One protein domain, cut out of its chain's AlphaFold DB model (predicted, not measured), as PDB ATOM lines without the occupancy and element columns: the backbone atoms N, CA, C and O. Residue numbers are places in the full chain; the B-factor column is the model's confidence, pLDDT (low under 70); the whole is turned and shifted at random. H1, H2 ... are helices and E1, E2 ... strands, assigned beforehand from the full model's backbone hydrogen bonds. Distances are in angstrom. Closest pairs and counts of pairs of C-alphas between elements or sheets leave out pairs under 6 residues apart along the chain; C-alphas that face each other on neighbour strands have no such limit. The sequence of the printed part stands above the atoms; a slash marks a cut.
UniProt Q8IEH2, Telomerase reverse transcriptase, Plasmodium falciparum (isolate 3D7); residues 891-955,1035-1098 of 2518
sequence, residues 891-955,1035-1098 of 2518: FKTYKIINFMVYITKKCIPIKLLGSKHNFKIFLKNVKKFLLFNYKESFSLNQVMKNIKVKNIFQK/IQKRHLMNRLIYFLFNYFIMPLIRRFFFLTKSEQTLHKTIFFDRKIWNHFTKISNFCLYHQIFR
ATOM      1  N   PHE A 891     200.753 181.886 142.587       70.97
ATOM      2  CA  PHE A 891     200.387 182.687 143.752       70.97
ATOM      3  C   PHE A 891     201.421 183.784 144.029       70.97
ATOM      4  O   PHE A 891     202.590 183.498 144.304       70.97
ATOM      5  N   LYS A 892     200.963 185.044 144.092       76.72
ATOM      6  CA  LYS A 892     201.772 186.179 144.573       76.72
ATOM      7  C   LYS A 892     202.368 185.868 145.958       76.72
ATOM      8  O   LYS A 892     201.635 185.607 146.916       76.72
ATOM      9  N   THR A 893     203.695 185.944 146.087       74.64
ATOM     10  CA  THR A 893     204.475 185.423 147.233       74.64
ATOM     11  C   THR A 893     203.999 185.917 148.606       74.64
ATOM     12  O   THR A 893     204.062 185.176 149.589       74.64
ATOM     13  N   TYR A 894     203.475 187.145 148.702       76.90
ATOM     14  CA  TYR A 894     202.975 187.696 149.966       76.90
ATOM     15  C   TYR A 894     201.739 186.951 150.507       76.90
ATOM     16  O   TYR A 894     201.646 186.770 151.723       76.90
ATOM     17  N   LYS A 895     200.837 186.449 149.642       79.73
ATOM     18  CA  LYS A 895     199.665 185.655 150.065       79.73
ATOM     19  C   LYS A 895     200.124 184.375 150.785       79.73
ATOM     20  O   LYS A 895     199.638 184.063 151.871       79.73
ATOM     21  N   ILE A 896     201.157 183.709 150.258       81.90
ATOM     22  CA  ILE A 896     201.772 182.512 150.864       81.90
ATOM     23  C   ILE A 896     202.519 182.837 152.161       81.90
ATOM     24  O   ILE A 896     202.415 182.087 153.133       81.90
ATOM     25  N   ILE A 897     203.243 183.960 152.212       80.29
ATOM     26  CA  ILE A 897     203.899 184.417 153.446       80.29
ATOM     27  C   ILE A 897     202.862 184.661 154.549       80.29
ATOM     28  O   ILE A 897     203.090 184.249 155.687       80.29
ATOM     29  N   ASN A 898     201.717 185.271 154.232       80.47
ATOM     30  CA  ASN A 898     200.646 185.496 155.200       80.47
ATOM     31  C   ASN A 898     199.992 184.178 155.651       80.47
ATOM     32  O   ASN A 898     199.877 183.962 156.856       80.47
ATOM     33  N   PHE A 899     199.680 183.258 154.731       84.35
ATOM     34  CA  PHE A 899     199.164 181.912 155.041       84.35
ATOM     35  C   PHE A 899     200.100 181.119 155.975       84.35
ATOM     36  O   PHE A 899     199.686 180.633 157.028       84.35
ATOM     37  N   MET A 900     201.398 181.066 155.660       82.00
ATOM     38  CA  MET A 900     202.406 180.398 156.496       82.00
ATOM     39  C   MET A 900     202.595 181.081 157.859       82.00
ATOM     40  O   MET A 900     202.812 180.405 158.869       82.00
ATOM     41  N   VAL A 901     202.493 182.412 157.925       84.43
ATOM     42  CA  VAL A 901     202.539 183.166 159.189       84.43
ATOM     43  C   VAL A 901     201.275 182.955 160.026       84.43
ATOM     44  O   VAL A 901     201.380 182.899 161.248       84.43
ATOM     45  N   TYR A 902     200.103 182.779 159.414       83.41
ATOM     46  CA  TYR A 902     198.867 182.437 160.120       83.41
ATOM     47  C   TYR A 902     198.945 181.025 160.724       83.41
ATOM     48  O   TYR A 902     198.761 180.863 161.931       83.41
ATOM     49  N   ILE A 903     199.347 180.019 159.936       81.70
ATOM     50  CA  ILE A 903     199.550 178.642 160.425       81.70
ATOM     51  C   ILE A 903     200.588 178.605 161.557       81.70
ATOM     52  O   ILE A 903     200.341 178.029 162.613       81.70
ATOM     53  N   THR A 904     201.742 179.260 161.390       81.03
ATOM     54  CA  THR A 904     202.776 179.276 162.444       81.03
ATOM     55  C   THR A 904     202.389 180.093 163.678       81.03
ATOM     56  O   THR A 904     202.885 179.781 164.759       81.03
ATOM     57  N   LYS A 905     201.485 181.077 163.562       82.74
ATOM     58  CA  LYS A 905     200.847 181.728 164.719       82.74
ATOM     59  C   LYS A 905     199.918 180.769 165.473       82.74
ATOM     60  O   LYS A 905     199.988 180.737 166.695       82.74
ATOM     61  N   LYS A 906     199.073 180.007 164.764       80.16
ATOM     62  CA  LYS A 906     198.036 179.145 165.366       80.16
ATOM     63  C   LYS A 906     198.606 177.848 165.960       80.16
ATOM     64  O   LYS A 906     198.171 177.428 167.022       80.16
ATOM     65  N   CYS A 907     199.609 177.238 165.321       77.22
ATOM     66  CA  CYS A 907     200.129 175.920 165.714       77.22
ATOM     67  C   CYS A 907     201.324 175.931 166.689       77.22
ATOM     68  O   CYS A 907     201.661 174.879 167.227       77.22
ATOM     69  N   ILE A 908     202.023 177.057 166.887       76.98
ATOM     70  CA  ILE A 908     203.237 177.107 167.726       76.98
ATOM     71  C   ILE A 908     202.956 177.957 168.976       76.98
ATOM     72  O   ILE A 908     203.016 179.186 168.894       76.98
ATOM     73  N   PRO A 909     202.687 177.354 170.149       75.57
ATOM     74  CA  PRO A 909     202.359 178.118 171.347       75.57
ATOM     75  C   PRO A 909     203.557 178.951 171.822       75.57
ATOM     76  O   PRO A 909     204.672 178.448 171.975       75.57
ATOM     77  N   ILE A 910     203.314 180.229 172.132       72.41
ATOM     78  CA  ILE A 910     204.344 181.206 172.547       72.41
ATOM     79  C   ILE A 910     205.156 180.696 173.756       72.41
ATOM     80  O   ILE A 910     206.367 180.931 173.835       72.41
ATOM     81  N   LYS A 911     204.503 179.937 174.653       72.73
ATOM     82  CA  LYS A 911     205.100 179.267 175.822       72.73
ATOM     83  C   LYS A 911     206.319 178.396 175.439       72.73
ATOM     84  O   LYS A 911     207.328 178.441 176.137       72.73
ATOM     85  N   LEU A 912     206.293 177.703 174.290       73.74
ATOM     86  CA  LEU A 912     207.364 176.803 173.816       73.74
ATOM     87  C   LEU A 912     208.698 177.526 173.544       73.74
ATOM     88  O   LEU A 912     209.773 176.982 173.783       73.74
ATOM     89  N   LEU A 913     208.636 178.763 173.039       71.14
ATOM     90  CA  LEU A 913     209.814 179.579 172.703       71.14
ATOM     91  C   LEU A 913     210.220 180.534 173.848       71.14
ATOM     92  O   LEU A 913     211.152 181.332 173.702       71.14
ATOM     93  N   GLY A 914     209.536 180.451 174.995       66.42
ATOM     94  CA  GLY A 914     209.869 181.117 176.258       66.42
ATOM     95  C   GLY A 914     209.647 182.634 176.316       66.42
ATOM     96  O   GLY A 914     209.827 183.214 177.382       66.42
ATOM     97  N   SER A 915     209.296 183.311 175.214       76.53
ATOM     98  CA  SER A 915     208.885 184.728 175.233       76.53
ATOM     99  C   SER A 915     208.232 185.203 173.926       76.53
ATOM    100  O   SER A 915     208.608 184.776 172.831       76.53
ATOM    101  N   LYS A 916     207.338 186.201 174.038       79.93
ATOM    102  CA  LYS A 916     206.736 186.954 172.912       79.93
ATOM    103  C   LYS A 916     207.814 187.604 172.011       79.93
ATOM    104  O   LYS A 916     207.645 187.673 170.797       79.93
ATOM    105  N   HIS A 917     208.969 187.980 172.582       81.80
ATOM    106  CA  HIS A 917     210.167 188.462 171.863       81.80
ATOM    107  C   HIS A 917     210.788 187.389 170.954       81.80
ATOM    108  O   HIS A 917     210.973 187.620 169.759       81.80
ATOM    109  N   ASN A 918     211.070 186.197 171.495       82.36
ATOM    110  CA  ASN A 918     211.617 185.082 170.713       82.36
ATOM    111  C   ASN A 918     210.649 184.651 169.601       82.36
ATOM    112  O   ASN A 918     211.086 184.343 168.493       82.36
ATOM    113  N   PHE A 919     209.342 184.691 169.876       81.58
ATOM    114  CA  PHE A 919     208.291 184.398 168.903       81.58
ATOM    115  C   PHE A 919     208.267 185.403 167.738       81.58
ATOM    116  O   PHE A 919     208.327 184.994 166.578       81.58
ATOM    117  N   LYS A 920     208.292 186.719 168.020       82.68
ATOM    118  CA  LYS A 920     208.402 187.771 166.986       82.68
ATOM    119  C   LYS A 920     209.648 187.575 166.098       82.68
ATOM    120  O   LYS A 920     209.560 187.734 164.880       82.68
ATOM    121  N   ILE A 921     210.790 187.180 166.671       83.72
ATOM    122  CA  ILE A 921     212.020 186.884 165.907       83.72
ATOM    123  C   ILE A 921     211.878 185.616 165.058       83.72
ATOM    124  O   ILE A 921     212.266 185.627 163.889       83.72
ATOM    125  N   PHE A 922     211.304 184.541 165.604       83.61
ATOM    126  CA  PHE A 922     211.053 183.310 164.853       83.61
ATOM    127  C   PHE A 922     210.171 183.579 163.625       83.61
ATOM    128  O   PHE A 922     210.558 183.217 162.515       83.61
ATOM    129  N   LEU A 923     209.068 184.320 163.780       81.83
ATOM    130  CA  LEU A 923     208.210 184.722 162.659       81.83
ATOM    131  C   LEU A 923     208.953 185.603 161.634       81.83
ATOM    132  O   LEU A 923     208.812 185.382 160.431       81.83
ATOM    133  N   LYS A 924     209.802 186.549 162.069       85.33
ATOM    134  CA  LYS A 924     210.641 187.358 161.156       85.33
ATOM    135  C   LYS A 924     211.640 186.492 160.371       85.33
ATOM    136  O   LYS A 924     211.898 186.770 159.200       85.33
ATOM    137  N   ASN A 925     212.150 185.417 160.973       84.87
ATOM    138  CA  ASN A 925     213.011 184.438 160.305       84.87
ATOM    139  C   ASN A 925     212.239 183.520 159.339       84.87
ATOM    140  O   ASN A 925     212.764 183.220 158.271       84.87
ATOM    141  N   VAL A 926     210.999 183.120 159.654       83.15
ATOM    142  CA  VAL A 926     210.125 182.375 158.722       83.15
ATOM    143  C   VAL A 926     209.758 183.239 157.509       83.15
ATOM    144  O   VAL A 926     209.908 182.775 156.382       83.15
ATOM    145  N   LYS A 927     209.389 184.517 157.713       82.95
ATOM    146  CA  LYS A 927     209.160 185.471 156.609       82.95
ATOM    147  C   LYS A 927     210.385 185.592 155.693       82.95
ATOM    148  O   LYS A 927     210.234 185.512 154.481       82.95
ATOM    149  N   LYS A 928     211.596 185.728 156.255       81.06
ATOM    150  CA  LYS A 928     212.838 185.751 155.456       81.06
ATOM    151  C   LYS A 928     213.101 184.436 154.722       81.06
ATOM    152  O   LYS A 928     213.521 184.476 153.575       81.06
ATOM    153  N   PHE A 929     212.836 183.290 155.352       80.95
ATOM    154  CA  PHE A 929     213.065 181.981 154.738       80.95
ATOM    155  C   PHE A 929     212.215 181.742 153.478       80.95
ATOM    156  O   PHE A 929     212.697 181.123 152.537       80.95
ATOM    157  N   LEU A 930     210.987 182.265 153.448       72.15
ATOM    158  CA  LEU A 930     210.081 182.188 152.293       72.15
ATOM    159  C   LEU A 930     210.411 183.180 151.164       72.15
ATOM    160  O   LEU A 930     209.881 183.033 150.069       72.15
ATOM    161  N   LEU A 931     211.256 184.183 151.425       74.46
ATOM    162  CA  LEU A 931     211.639 185.219 150.458       74.46
ATOM    163  C   LEU A 931     212.968 184.910 149.737       74.46
ATOM    164  O   LEU A 931     213.388 185.685 148.883       74.46
ATOM    165  N   PHE A 932     213.654 183.821 150.100       69.43
ATOM    166  CA  PHE A 932     214.944 183.449 149.514       69.43
ATOM    167  C   PHE A 932     214.801 182.797 148.132       69.43
ATOM    168  O   PHE A 932     213.965 181.921 147.915       69.43
ATOM    169  N   ASN A 933     215.694 183.180 147.224       63.75
ATOM    170  CA  ASN A 933     215.795 182.674 145.862       63.75
ATOM    171  C   ASN A 933     216.466 181.293 145.796       63.75
ATOM    172  O   ASN A 933     217.082 180.796 146.747       63.75
ATOM    173  N   TYR A 934     216.405 180.662 144.621       54.93
ATOM    174  CA  TYR A 934     217.078 179.387 144.402       54.93
ATOM    175  C   TYR A 934     218.608 179.504 144.591       54.93
ATOM    176  O   TYR A 934     219.247 180.401 144.054       54.93
ATOM    177  N   LYS A 935     219.194 178.537 145.319       55.42
ATOM    178  CA  LYS A 935     220.585 178.476 145.837       55.42
ATOM    179  C   LYS A 935     220.886 179.283 147.121       55.42
ATOM    180  O   LYS A 935     221.921 179.003 147.727       55.42
ATOM    181  N   GLU A 936     220.039 180.198 147.598       68.31
ATOM    182  CA  GLU A 936     220.330 180.950 148.835       68.31
ATOM    183  C   GLU A 936     220.237 180.066 150.098       68.31
ATOM    184  O   GLU A 936     219.344 179.230 150.239       68.31
ATOM    185  N   SER A 937     221.188 180.213 151.034       59.82
ATOM    186  CA  SER A 937     221.329 179.306 152.185       59.82
ATOM    187  C   SER A 937     221.177 180.011 153.536       59.82
ATOM    188  O   SER A 937     222.066 180.751 153.965       59.82
ATOM    189  N   PHE A 938     220.098 179.713 154.261       70.68
ATOM    190  CA  PHE A 938     219.860 180.253 155.601       70.68
ATOM    191  C   PHE A 938     220.590 179.424 156.671       70.68
ATOM    192  O   PHE A 938     220.240 178.274 156.940       70.68
ATOM    193  N   SER A 939     221.641 179.980 157.279       76.52
ATOM    194  CA  SER A 939     222.443 179.265 158.283       76.52
ATOM    195  C   SER A 939     221.830 179.356 159.684       76.52
ATOM    196  O   SER A 939     221.352 180.412 160.098       76.52
ATOM    197  N   LEU A 940     221.927 178.278 160.473       71.73
ATOM    198  CA  LEU A 940     221.399 178.235 161.849       71.73
ATOM    199  C   LEU A 940     221.923 179.394 162.724       71.73
ATOM    200  O   LEU A 940     221.178 179.935 163.536       71.73
ATOM    201  N   ASN A 941     223.170 179.831 162.512       73.70
ATOM    202  CA  ASN A 941     223.767 180.967 163.220       73.70
ATOM    203  C   ASN A 941     223.129 182.323 162.862       73.70
ATOM    204  O   ASN A 941     223.148 183.225 163.696       73.70
ATOM    205  N   GLN A 942     222.560 182.484 161.660       76.37
ATOM    206  CA  GLN A 942     221.743 183.655 161.317       76.37
ATOM    207  C   GLN A 942     220.376 183.576 162.011       76.37
ATOM    208  O   GLN A 942     219.970 184.560 162.623       76.37
ATOM    209  N   VAL A 943     219.721 182.404 162.010       74.53
ATOM    210  CA  VAL A 943     218.431 182.190 162.708       74.53
ATOM    211  C   VAL A 943     218.544 182.466 164.214       74.53
ATOM    212  O   VAL A 943     217.629 183.020 164.815       74.53
ATOM    213  N   MET A 944     219.686 182.128 164.823       72.88
ATOM    214  CA  MET A 944     219.980 182.380 166.239       72.88
ATOM    215  C   MET A 944     220.055 183.861 166.644       72.88
ATOM    216  O   MET A 944     220.035 184.142 167.847       72.88
ATOM    217  N   LYS A 945     220.249 184.803 165.708       73.98
ATOM    218  CA  LYS A 945     220.517 186.202 166.076       73.98
ATOM    219  C   LYS A 945     219.337 186.789 166.867       73.98
ATOM    220  O   LYS A 945     218.175 186.574 166.541       73.98
ATOM    221  N   ASN A 946     219.669 187.539 167.916       74.11
ATOM    222  CA  ASN A 946     218.762 188.294 168.793       74.11
ATOM    223  C   ASN A 946     217.810 187.462 169.695       74.11
ATOM    224  O   ASN A 946     217.018 188.050 170.437       74.11
ATOM    225  N   ILE A 947     217.900 186.124 169.697       76.52
ATOM    226  CA  ILE A 947     217.083 185.243 170.557       76.52
ATOM    227  C   ILE A 947     217.556 185.306 172.024       76.52
ATOM    228  O   ILE A 947     218.725 185.061 172.332       76.52
ATOM    229  N   LYS A 948     216.633 185.603 172.949       73.85
ATOM    230  CA  LYS A 948     216.880 185.729 174.396       73.85
ATOM    231  C   LYS A 948     216.708 184.368 175.088       73.85
ATOM    232  O   LYS A 948     215.619 183.801 175.100       73.85
ATOM    233  N   VAL A 949     217.780 183.851 175.698       68.64
ATOM    234  CA  VAL A 949     217.808 182.513 176.340       68.64
ATOM    235  C   VAL A 949     217.459 182.543 177.841       68.64
ATOM    236  O   VAL A 949     217.117 181.505 178.400       68.64
ATOM    237  N   LYS A 950     217.510 183.713 178.503       62.02
ATOM    238  CA  LYS A 950     217.340 183.846 179.970       62.02
ATOM    239  C   LYS A 950     216.030 183.223 180.494       62.02
ATOM    240  O   LYS A 950     216.076 182.466 181.459       62.02
ATOM    241  N   ASN A 951     214.906 183.501 179.832       57.71
ATOM    242  CA  ASN A 951     213.549 183.198 180.311       57.71
ATOM    243  C   ASN A 951     213.052 181.778 179.959       57.71
ATOM    244  O   ASN A 951     211.959 181.389 180.356       57.71
ATOM    245  N   ILE A 952     213.821 180.984 179.204       54.51
ATOM    246  CA  ILE A 952     213.394 179.634 178.803       54.51
ATOM    247  C   ILE A 952     213.522 178.710 180.021       54.51
ATOM    248  O   ILE A 952     214.635 178.512 180.510       54.51
ATOM    249  N   PHE A 953     212.412 178.161 180.519       54.00
ATOM    250  CA  PHE A 953     212.318 177.442 181.801       54.00
ATOM    251  C   PHE A 953     212.804 178.277 183.001       54.00
ATOM    252  O   PHE A 953     213.876 178.033 183.572       54.00
ATOM    253  N   GLN A 954     212.009 179.268 183.399       51.08
ATOM    254  CA  GLN A 954     211.844 179.552 184.823       51.08
ATOM    255  C   GLN A 954     210.883 178.490 185.378       51.08
ATOM    256  O   GLN A 954     209.795 178.320 184.831       51.08
ATOM    257  N   LYS A 955     211.265 177.784 186.454       44.88
ATOM    258  CA  LYS A 955     210.238 177.290 187.383       44.88
ATOM    259  C   LYS A 955     209.487 178.534 187.873       44.88
ATOM    260  O   LYS A 955     210.147 179.548 188.123       44.88
ATOM    261  N   ILE A1035     224.701 177.651 178.488       76.09
ATOM    262  CA  ILE A1035     225.163 176.888 177.315       76.09
ATOM    263  C   ILE A1035     224.195 175.736 176.996       76.09
ATOM    264  O   ILE A1035     223.833 175.547 175.832       76.09
ATOM    265  N   GLN A1036     223.725 175.003 178.011       78.27
ATOM    266  CA  GLN A1036     222.745 173.922 177.847       78.27
ATOM    267  C   GLN A1036     221.398 174.438 177.316       78.27
ATOM    268  O   GLN A1036     220.926 173.938 176.293       78.27
ATOM    269  N   LYS A1037     220.823 175.490 177.925       80.36
ATOM    270  CA  LYS A1037     219.581 176.129 177.441       80.36
ATOM    271  C   LYS A1037     219.721 176.615 175.990       80.36
ATOM    272  O   LYS A1037     218.831 176.383 175.172       80.36
ATOM    273  N   ARG A1038     220.871 177.203 175.626       79.50
ATOM    274  CA  ARG A1038     221.175 177.618 174.243       79.50
ATOM    275  C   ARG A1038     221.255 176.427 173.273       79.50
ATOM    276  O   ARG A1038     220.777 176.536 172.148       79.50
ATOM    277  N   HIS A1039     221.828 175.295 173.684       77.22
ATOM    278  CA  HIS A1039     221.895 174.096 172.841       77.22
ATOM    279  C   HIS A1039     220.515 173.454 172.614       77.22
ATOM    280  O   HIS A1039     220.221 173.041 171.492       77.22
ATOM    281  N   LEU A1040     219.657 173.409 173.641       77.69
ATOM    282  CA  LEU A1040     218.288 172.899 173.514       77.69
ATOM    283  C   LEU A1040     217.465 173.744 172.529       77.69
ATOM    284  O   LEU A1040     216.868 173.204 171.597       77.69
ATOM    285  N   MET A1041     217.511 175.074 172.674       79.83
ATOM    286  CA  MET A1041     216.792 176.014 171.805       79.83
ATOM    287  C   MET A1041     217.184 175.855 170.326       79.83
ATOM    288  O   MET A1041     216.327 175.880 169.444       79.83
ATOM    289  N   ASN A1042     218.464 175.592 170.040       81.03
ATOM    290  CA  ASN A1042     218.926 175.309 168.677       81.03
ATOM    291  C   ASN A1042     218.309 174.040 168.081       81.03
ATOM    292  O   ASN A1042     218.054 173.998 166.878       81.03
ATOM    293  N   ARG A1043     218.080 173.005 168.899       83.66
ATOM    294  CA  ARG A1043     217.448 171.755 168.453       83.66
ATOM    295  C   ARG A1043     215.961 171.960 168.171       83.66
ATOM    296  O   ARG A1043     215.504 171.494 167.134       83.66
ATOM    297  N   LEU A1044     215.253 172.709 169.020       80.90
ATOM    298  CA  LEU A1044     213.848 173.084 168.808       80.90
ATOM    299  C   LEU A1044     213.662 173.901 167.518       80.90
ATOM    300  O   LEU A1044     212.847 173.544 166.674       80.90
ATOM    301  N   ILE A1045     214.472 174.942 167.303       82.10
ATOM    302  CA  ILE A1045     214.387 175.775 166.090       82.10
ATOM    303  C   ILE A1045     214.728 174.961 164.830       82.10
ATOM    304  O   ILE A1045     214.020 175.047 163.828       82.10
ATOM    305  N   TYR A1046     215.778 174.131 164.874       83.19
ATOM    306  CA  TYR A1046     216.137 173.244 163.759       83.19
ATOM    307  C   TYR A1046     215.037 172.215 163.451       83.19
ATOM    308  O   TYR A1046     214.821 171.886 162.282       83.19
ATOM    309  N   PHE A1047     214.346 171.714 164.481       84.66
ATOM    310  CA  PHE A1047     213.217 170.798 164.341       84.66
ATOM    311  C   PHE A1047     212.034 171.481 163.642       84.66
ATOM    312  O   PHE A1047     211.590 170.987 162.607       84.66
ATOM    313  N   LEU A1048     211.612 172.659 164.119       82.66
ATOM    314  CA  LEU A1048     210.513 173.430 163.521       82.66
ATOM    315  C   LEU A1048     210.758 173.732 162.031       82.66
ATOM    316  O   LEU A1048     209.891 173.470 161.200       82.66
ATOM    317  N   PHE A1049     211.947 174.213 161.649       82.66
ATOM    318  CA  PHE A1049     212.225 174.514 160.237       82.66
ATOM    319  C   PHE A1049     212.243 173.266 159.330       82.66
ATOM    320  O   PHE A1049     211.739 173.331 158.208       82.66
ATOM    321  N   ASN A1050     212.786 172.128 159.784       82.53
ATOM    322  CA  ASN A1050     212.927 170.934 158.934       82.53
ATOM    323  C   ASN A1050     211.706 170.006 158.916       82.53
ATOM    324  O   ASN A1050     211.454 169.398 157.880       82.53
ATOM    325  N   TYR A1051     210.984 169.870 160.032       81.69
ATOM    326  CA  TYR A1051     209.901 168.889 160.181       81.69
ATOM    327  C   TYR A1051     208.500 169.513 160.254       81.69
ATOM    328  O   TYR A1051     207.529 168.796 160.057       81.69
ATOM    329  N   PHE A1052     208.383 170.832 160.457       80.82
ATOM    330  CA  PHE A1052     207.098 171.540 160.391       80.82
ATOM    331  C   PHE A1052     207.014 172.428 159.137       80.82
ATOM    332  O   PHE A1052     206.237 172.142 158.229       80.82
ATOM    333  N   ILE A1053     207.881 173.443 159.013       81.75
ATOM    334  CA  ILE A1053     207.831 174.413 157.900       81.75
ATOM    335  C   ILE A1053     208.048 173.742 156.531       81.75
ATOM    336  O   ILE A1053     207.258 173.942 155.609       81.75
ATOM    337  N   MET A1054     209.104 172.935 156.374       78.04
ATOM    338  CA  MET A1054     209.426 172.319 155.077       78.04
ATOM    339  C   MET A1054     208.363 171.325 154.562       78.04
ATOM    340  O   MET A1054     208.034 171.397 153.375       78.04
ATOM    341  N   PRO A1055     207.804 170.416 155.389       76.85
ATOM    342  CA  PRO A1055     206.722 169.532 154.960       76.85
ATOM    343  C   PRO A1055     205.421 170.268 154.624       76.85
ATOM    344  O   PRO A1055     204.812 169.932 153.611       76.85
ATOM    345  N   LEU A1056     205.036 171.300 155.389       76.98
ATOM    346  CA  LEU A1056     203.859 172.128 155.083       76.98
ATOM    347  C   LEU A1056     203.967 172.766 153.692       76.98
ATOM    348  O   LEU A1056     203.075 172.592 152.864       76.98
ATOM    349  N   ILE A1057     205.096 173.427 153.406       80.02
ATOM    350  CA  ILE A1057     205.370 174.048 152.100       80.02
ATOM    351  C   ILE A1057     205.188 173.037 150.956       80.02
ATOM    352  O   ILE A1057     204.527 173.345 149.971       80.02
ATOM    353  N   ARG A1058     205.712 171.812 151.105       78.55
ATOM    354  CA  ARG A1058     205.645 170.748 150.081       78.55
ATOM    355  C   ARG A1058     204.295 170.028 149.990       78.55
ATOM    356  O   ARG A1058     204.055 169.327 149.004       78.55
ATOM    357  N   ARG A1059     203.447 170.108 151.021       75.77
ATOM    358  CA  ARG A1059     202.110 169.491 151.020       75.77
ATOM    359  C   ARG A1059     201.142 170.335 150.193       75.77
ATOM    360  O   ARG A1059     200.479 169.775 149.329       75.77
ATOM    361  N   PHE A1060     201.111 171.647 150.432       77.04
ATOM    362  CA  PHE A1060     200.167 172.571 149.788       77.04
ATOM    363  C   PHE A1060     200.667 173.136 148.453       77.04
ATOM    364  O   PHE A1060     199.893 173.210 147.503       77.04
ATOM    365  N   PHE A1061     201.951 173.492 148.348       80.58
ATOM    366  CA  PHE A1061     202.482 174.188 147.174       80.58
ATOM    367  C   PHE A1061     203.423 173.308 146.348       80.58
ATOM    368  O   PHE A1061     204.231 172.540 146.880       80.58
ATOM    369  N   PHE A1062     203.347 173.462 145.030       72.96
ATOM    370  CA  PHE A1062     204.372 173.004 144.103       72.96
ATOM    371  C   PHE A1062     205.340 174.160 143.821       72.96
ATOM    372  O   PHE A1062     204.907 175.276 143.534       72.96
ATOM    373  N   LEU A1063     206.645 173.910 143.957       68.06
ATOM    374  CA  LEU A1063     207.682 174.936 143.837       68.06
ATOM    375  C   LEU A1063     208.471 174.721 142.551       68.06
ATOM    376  O   LEU A1063     209.184 173.722 142.419       68.06
ATOM    377  N   THR A1064     208.380 175.677 141.634       67.04
ATOM    378  CA  THR A1064     209.113 175.665 140.367       67.04
ATOM    379  C   THR A1064     210.183 176.752 140.332       67.04
ATOM    380  O   THR A1064     210.263 177.649 141.177       67.04
ATOM    381  N   LYS A1065     211.047 176.633 139.328       60.23
ATOM    382  CA  LYS A1065     211.911 177.706 138.845       60.23
ATOM    383  C   LYS A1065     211.305 178.166 137.524       60.23
ATOM    384  O   LYS A1065     210.943 177.296 136.733       60.23
ATOM    385  N   SER A1066     211.308 179.461 137.240       56.67
ATOM    386  CA  SER A1066     211.375 179.912 135.848       56.67
ATOM    387  C   SER A1066     212.714 180.601 135.592       56.67
ATOM    388  O   SER A1066     213.434 181.009 136.514       56.67
ATOM    389  N   GLU A1067     213.078 180.660 134.320       50.58
ATOM    390  CA  GLU A1067     214.232 181.417 133.842       50.58
ATOM    391  C   GLU A1067     213.869 182.901 133.703       50.58
ATOM    392  O   GLU A1067     214.591 183.755 134.214       50.58
ATOM    393  N   GLN A1068     212.668 183.179 133.175       50.60
ATOM    394  CA  GLN A1068     212.049 184.507 133.061       50.60
ATOM    395  C   GLN A1068     212.108 185.323 134.366       50.60
ATOM    396  O   GLN A1068     212.410 186.511 134.335       50.60
ATOM    397  N   THR A1069     211.876 184.709 135.535       53.20
ATOM    398  CA  THR A1069     211.917 185.421 136.827       53.20
ATOM    399  C   THR A1069     213.293 185.396 137.504       53.20
ATOM    400  O   THR A1069     213.359 185.459 138.731       53.20
ATOM    401  N   LEU A1070     214.398 185.279 136.754       50.07
ATOM    402  CA  LEU A1070     215.781 185.317 137.271       50.07
ATOM    403  C   LEU A1070     216.033 184.322 138.426       50.07
ATOM    404  O   LEU A1070     216.639 184.654 139.443       50.07
ATOM    405  N   HIS A1071     215.516 183.096 138.296       55.94
ATOM    406  CA  HIS A1071     215.577 182.036 139.318       55.94
ATOM    407  C   HIS A1071     214.914 182.357 140.680       55.94
ATOM    408  O   HIS A1071     215.151 181.638 141.663       55.94
ATOM    409  N   LYS A1072     214.036 183.369 140.748       58.75
ATOM    410  CA  LYS A1072     213.057 183.503 141.843       58.75
ATOM    411  C   LYS A1072     212.227 182.217 141.962       58.75
ATOM    412  O   LYS A1072     211.943 181.542 140.972       58.75
ATOM    413  N   THR A1073     211.848 181.866 143.186       63.50
ATOM    414  CA  THR A1073     211.013 180.692 143.477       63.50
ATOM    415  C   THR A1073     209.541 181.007 143.238       63.50
ATOM    416  O   THR A1073     208.989 181.873 143.920       63.50
ATOM    417  N   ILE A1074     208.907 180.289 142.309       66.65
ATOM    418  CA  ILE A1074     207.477 180.431 142.004       66.65
ATOM    419  C   ILE A1074     206.699 179.318 142.714       66.65
ATOM    420  O   ILE A1074     207.168 178.182 142.821       66.65
ATOM    421  N   PHE A1075     205.510 179.659 143.206       74.03
ATOM    422  CA  PHE A1075     204.625 178.763 143.938       74.03
ATOM    423  C   PHE A1075     203.292 178.606 143.198       74.03
ATOM    424  O   PHE A1075     202.603 179.589 142.929       74.03
ATOM    425  N   PHE A1076     202.907 177.360 142.942       74.94
ATOM    426  CA  PHE A1076     201.602 176.971 142.402       74.94
ATOM    427  C   PHE A1076     200.842 176.143 143.445       74.94
ATOM    428  O   PHE A1076     201.473 175.476 144.274       74.94
ATOM    429  N   ASP A1077     199.506 176.131 143.415       76.96
ATOM    430  CA  ASP A1077     198.742 175.149 144.199       76.96
ATOM    431  C   ASP A1077     199.067 173.735 143.698       76.96
ATOM    432  O   ASP A1077     199.053 173.467 142.493       76.96
ATOM    433  N   ARG A1078     199.347 172.800 144.609       77.28
ATOM    434  CA  ARG A1078     199.632 171.413 144.240       77.28
ATOM    435  C   ARG A1078     198.417 170.695 143.629       77.28
ATOM    436  O   ARG A1078     198.617 169.804 142.804       77.28
ATOM    437  N   LYS A1079     197.179 171.070 143.974       77.63
ATOM    438  CA  LYS A1079     195.948 170.576 143.327       77.63
ATOM    439  C   LYS A1079     195.879 171.033 141.869       77.63
ATOM    440  O   LYS A1079     195.750 170.190 140.982       77.63
ATOM    441  N   ILE A1080     196.041 172.337 141.627       74.32
ATOM    442  CA  ILE A1080     196.001 172.944 140.284       74.32
ATOM    443  C   ILE A1080     197.147 172.400 139.421       74.32
ATOM    444  O   ILE A1080     196.916 171.934 138.306       74.32
ATOM    445  N   TRP A1081     198.368 172.326 139.961       74.57
ATOM    446  CA  TRP A1081     199.512 171.750 139.250       74.57
ATOM    447  C   TRP A1081     199.292 170.282 138.854       74.57
ATOM    448  O   TRP A1081     199.621 169.875 137.737       74.57
ATOM    449  N   ASN A1082     198.710 169.469 139.742       74.66
ATOM    450  CA  ASN A1082     198.360 168.082 139.425       74.66
ATOM    451  C   ASN A1082     197.287 167.996 138.322       74.66
ATOM    452  O   ASN A1082     197.316 167.050 137.535       74.66
ATOM    453  N   HIS A1083     196.355 168.952 138.255       73.57
ATOM    454  CA  HIS A1083     195.336 169.027 137.207       73.57
ATOM    455  C   HIS A1083     195.961 169.378 135.846       73.57
ATOM    456  O   HIS A1083     195.813 168.600 134.905       73.57
ATOM    457  N   PHE A1084     196.782 170.434 135.768       69.38
ATOM    458  CA  PHE A1084     197.573 170.745 134.568       69.38
ATOM    459  C   PHE A1084     198.453 169.569 134.136       69.38
ATOM    460  O   PHE A1084     198.448 169.193 132.970       69.38
ATOM    461  N   THR A1085     199.150 168.912 135.069       68.77
ATOM    462  CA  THR A1085     199.989 167.743 134.746       68.77
ATOM    463  C   THR A1085     199.163 166.587 134.165       68.77
ATOM    464  O   THR A1085     199.636 165.897 133.264       68.77
ATOM    465  N   LYS A1086     197.919 166.378 134.629       71.02
ATOM    466  CA  LYS A1086     196.994 165.396 134.037       71.02
ATOM    467  C   LYS A1086     196.561 165.799 132.624       71.02
ATOM    468  O   LYS A1086     196.645 164.954 131.739       71.02
ATOM    469  N   ILE A1087     196.155 167.054 132.403       68.57
ATOM    470  CA  ILE A1087     195.759 167.564 131.075       68.57
ATOM    471  C   ILE A1087     196.925 167.464 130.088       68.57
ATOM    472  O   ILE A1087     196.766 166.887 129.015       68.57
ATOM    473  N   SER A1088     198.118 167.934 130.459       66.51
ATOM    474  CA  SER A1088     199.305 167.873 129.601       66.51
ATOM    475  C   SER A1088     199.715 166.435 129.284       66.51
ATOM    476  O   SER A1088     200.040 166.139 128.137       66.51
ATOM    477  N   ASN A1089     199.644 165.514 130.255       67.09
ATOM    478  CA  ASN A1089     199.875 164.087 130.006       67.09
ATOM    479  C   ASN A1089     198.805 163.474 129.083       67.09
ATOM    480  O   ASN A1089     199.145 162.633 128.256       67.09
ATOM    481  N   PHE A1090     197.538 163.880 129.205       65.56
ATOM    482  CA  PHE A1090     196.444 163.411 128.347       65.56
ATOM    483  C   PHE A1090     196.585 163.928 126.906       65.56
ATOM    484  O   PHE A1090     196.430 163.159 125.961       65.56
ATOM    485  N   CYS A1091     196.980 165.191 126.727       62.28
ATOM    486  CA  CYS A1091     197.279 165.764 125.411       62.28
ATOM    487  C   CYS A1091     198.501 165.089 124.767       62.28
ATOM    488  O   CYS A1091     198.439 164.713 123.600       62.28
ATOM    489  N   LEU A1092     199.572 164.838 125.535       58.66
ATOM    490  CA  LEU A1092     200.725 164.049 125.076       58.66
ATOM    491  C   LEU A1092     200.332 162.620 124.682       58.66
ATOM    492  O   LEU A1092     200.851 162.095 123.701       58.66
ATOM    493  N   TYR A1093     199.412 161.993 125.420       62.70
ATOM    494  CA  TYR A1093     198.875 160.679 125.067       62.70
ATOM    495  C   TYR A1093     198.128 160.746 123.726       62.70
ATOM    496  O   TYR A1093     198.444 159.988 122.813       62.70
ATOM    497  N   HIS A1094     197.214 161.704 123.547       58.17
ATOM    498  CA  HIS A1094     196.482 161.865 122.286       58.17
ATOM    499  C   HIS A1094     197.367 162.244 121.091       58.17
ATOM    500  O   HIS A1094     197.104 161.764 119.992       58.17
ATOM    501  N   GLN A1095     198.421 163.046 121.276       57.86
ATOM    502  CA  GLN A1095     199.388 163.346 120.211       57.86
ATOM    503  C   GLN A1095     200.203 162.111 119.800       57.86
ATOM    504  O   GLN A1095     200.428 161.906 118.614       57.86
ATOM    505  N   ILE A1096     200.619 161.269 120.754       49.14
ATOM    506  CA  ILE A1096     201.422 160.066 120.470       49.14
ATOM    507  C   ILE A1096     200.569 158.925 119.886       49.14
ATOM    508  O   ILE A1096     201.062 158.155 119.066       49.14
ATOM    509  N   PHE A1097     199.303 158.799 120.293       41.41
ATOM    510  CA  PHE A1097     198.449 157.657 119.934       41.41
ATOM    511  C   PHE A1097     197.368 157.956 118.880       41.41
ATOM    512  O   PHE A1097     196.612 157.049 118.535       41.41
ATOM    513  N   ARG A1098     197.315 159.171 118.309       44.84
ATOM    514  CA  ARG A1098     196.361 159.541 117.237       44.84
ATOM    515  C   ARG A1098     196.438 158.606 116.019       44.84
ATOM    516  O   ARG A1098     195.405 158.263 115.458       44.84
TER     517      ARG A1098
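AT A GLANCE: This is residues 891 to 955 and 1035 to 1098 of the 2518 residues of the protein "Telomerase reverse transcriptase" of Plasmodium falciparum (isolate 3D7) (UniProt Q8IEH2). A loose body of three longer helices, with H1 and H3 alongside each other and the long H5 near both, has a small strand hairpin, E1 and E2, where H5 ends, and from there an arm sticks out, residues 1083 to 1098, most of H6. This free arm adds much of the length of the rod-like outline, which spans 73 by 28 by 24 A; without it the body spans 52 by 26 by 20 A. The printed part has 129 residues with six named helices and two named strands, in the order H1 H2 H3 H4 H5 E1 E2 H6, and its class is mostly helix. The one sheet, E1 - E2, is antiparallel, and the whole is loose, with a radius of gyration of the C-alphas of 19.2 A.

HOW THE PARTS SIT: H1, residues 893 to 907, touches H3, residues 916 to 930, closest at the C-alphas of Ile 897 and Lys 927, 6.2 A apart. They run opposite ways at a steep tilt of 36 degrees, only just steep. H2, residues 910 to 913, only just touches H3, with 3 pairs of C-alphas within 8 A, and only at the corner by their link; the closest C-alphas are those of Ile 910 and Lys 916, 6.2 A. H4, residues 940 to 943, is close to H3 but not clearly touching, with the C-alphas of Asn 925 and Val 943 closest at 6.3 A. H5, residues 1035 to 1060, is near H1, with 10 pairs of C-alphas within 10 A, and near H3, with 9. E1, residues 1061 to 1065, and E2, residues 1073 to 1077, form an antiparallel hairpin at 145 degrees, with N 1062 and O 1076 at 2.9 A and N 1064 and O 1074 at 3.0 A. H6, residues 1078 to 1097, and H5 only just touch, with 3 pairs of C-alphas within 8 A, and only at their ends; Phe 1060 and Arg 1078 have the closest C-alphas, 5.7 A. They run the same way at a steep tilt of 43 degrees. Every O i to N i+4 pair is within hydrogen-bond range in H1, H3 and H6, against 19 of 22 in H5; H2 and H4 are too short for such a pair.

IN THESE COORDINATES: H1 begins at C-alpha 893 (204.475, 185.423, 147.233) and is 21.2 A long; H3 is 21.4 A. H5 measures 37.4 A, from C-alpha 1035 (225.163, 176.888, 177.315). H6 is 28.0 A and ends at C-alpha 1097 (198.449, 157.657, 119.934).

THE WHOLE: The farthest C-alphas, Lys 955 and Arg 1098, are 73.7 A apart. Residues 956 to 1034 are not printed, and C-alphas 955 and 1035 are 18.0 A apart. Of the links printed whole, none is long. Mean pLDDT of the printed part is 72.5; 40 residues are under 70, among them 1063 to 1074 and 1087 to 1098.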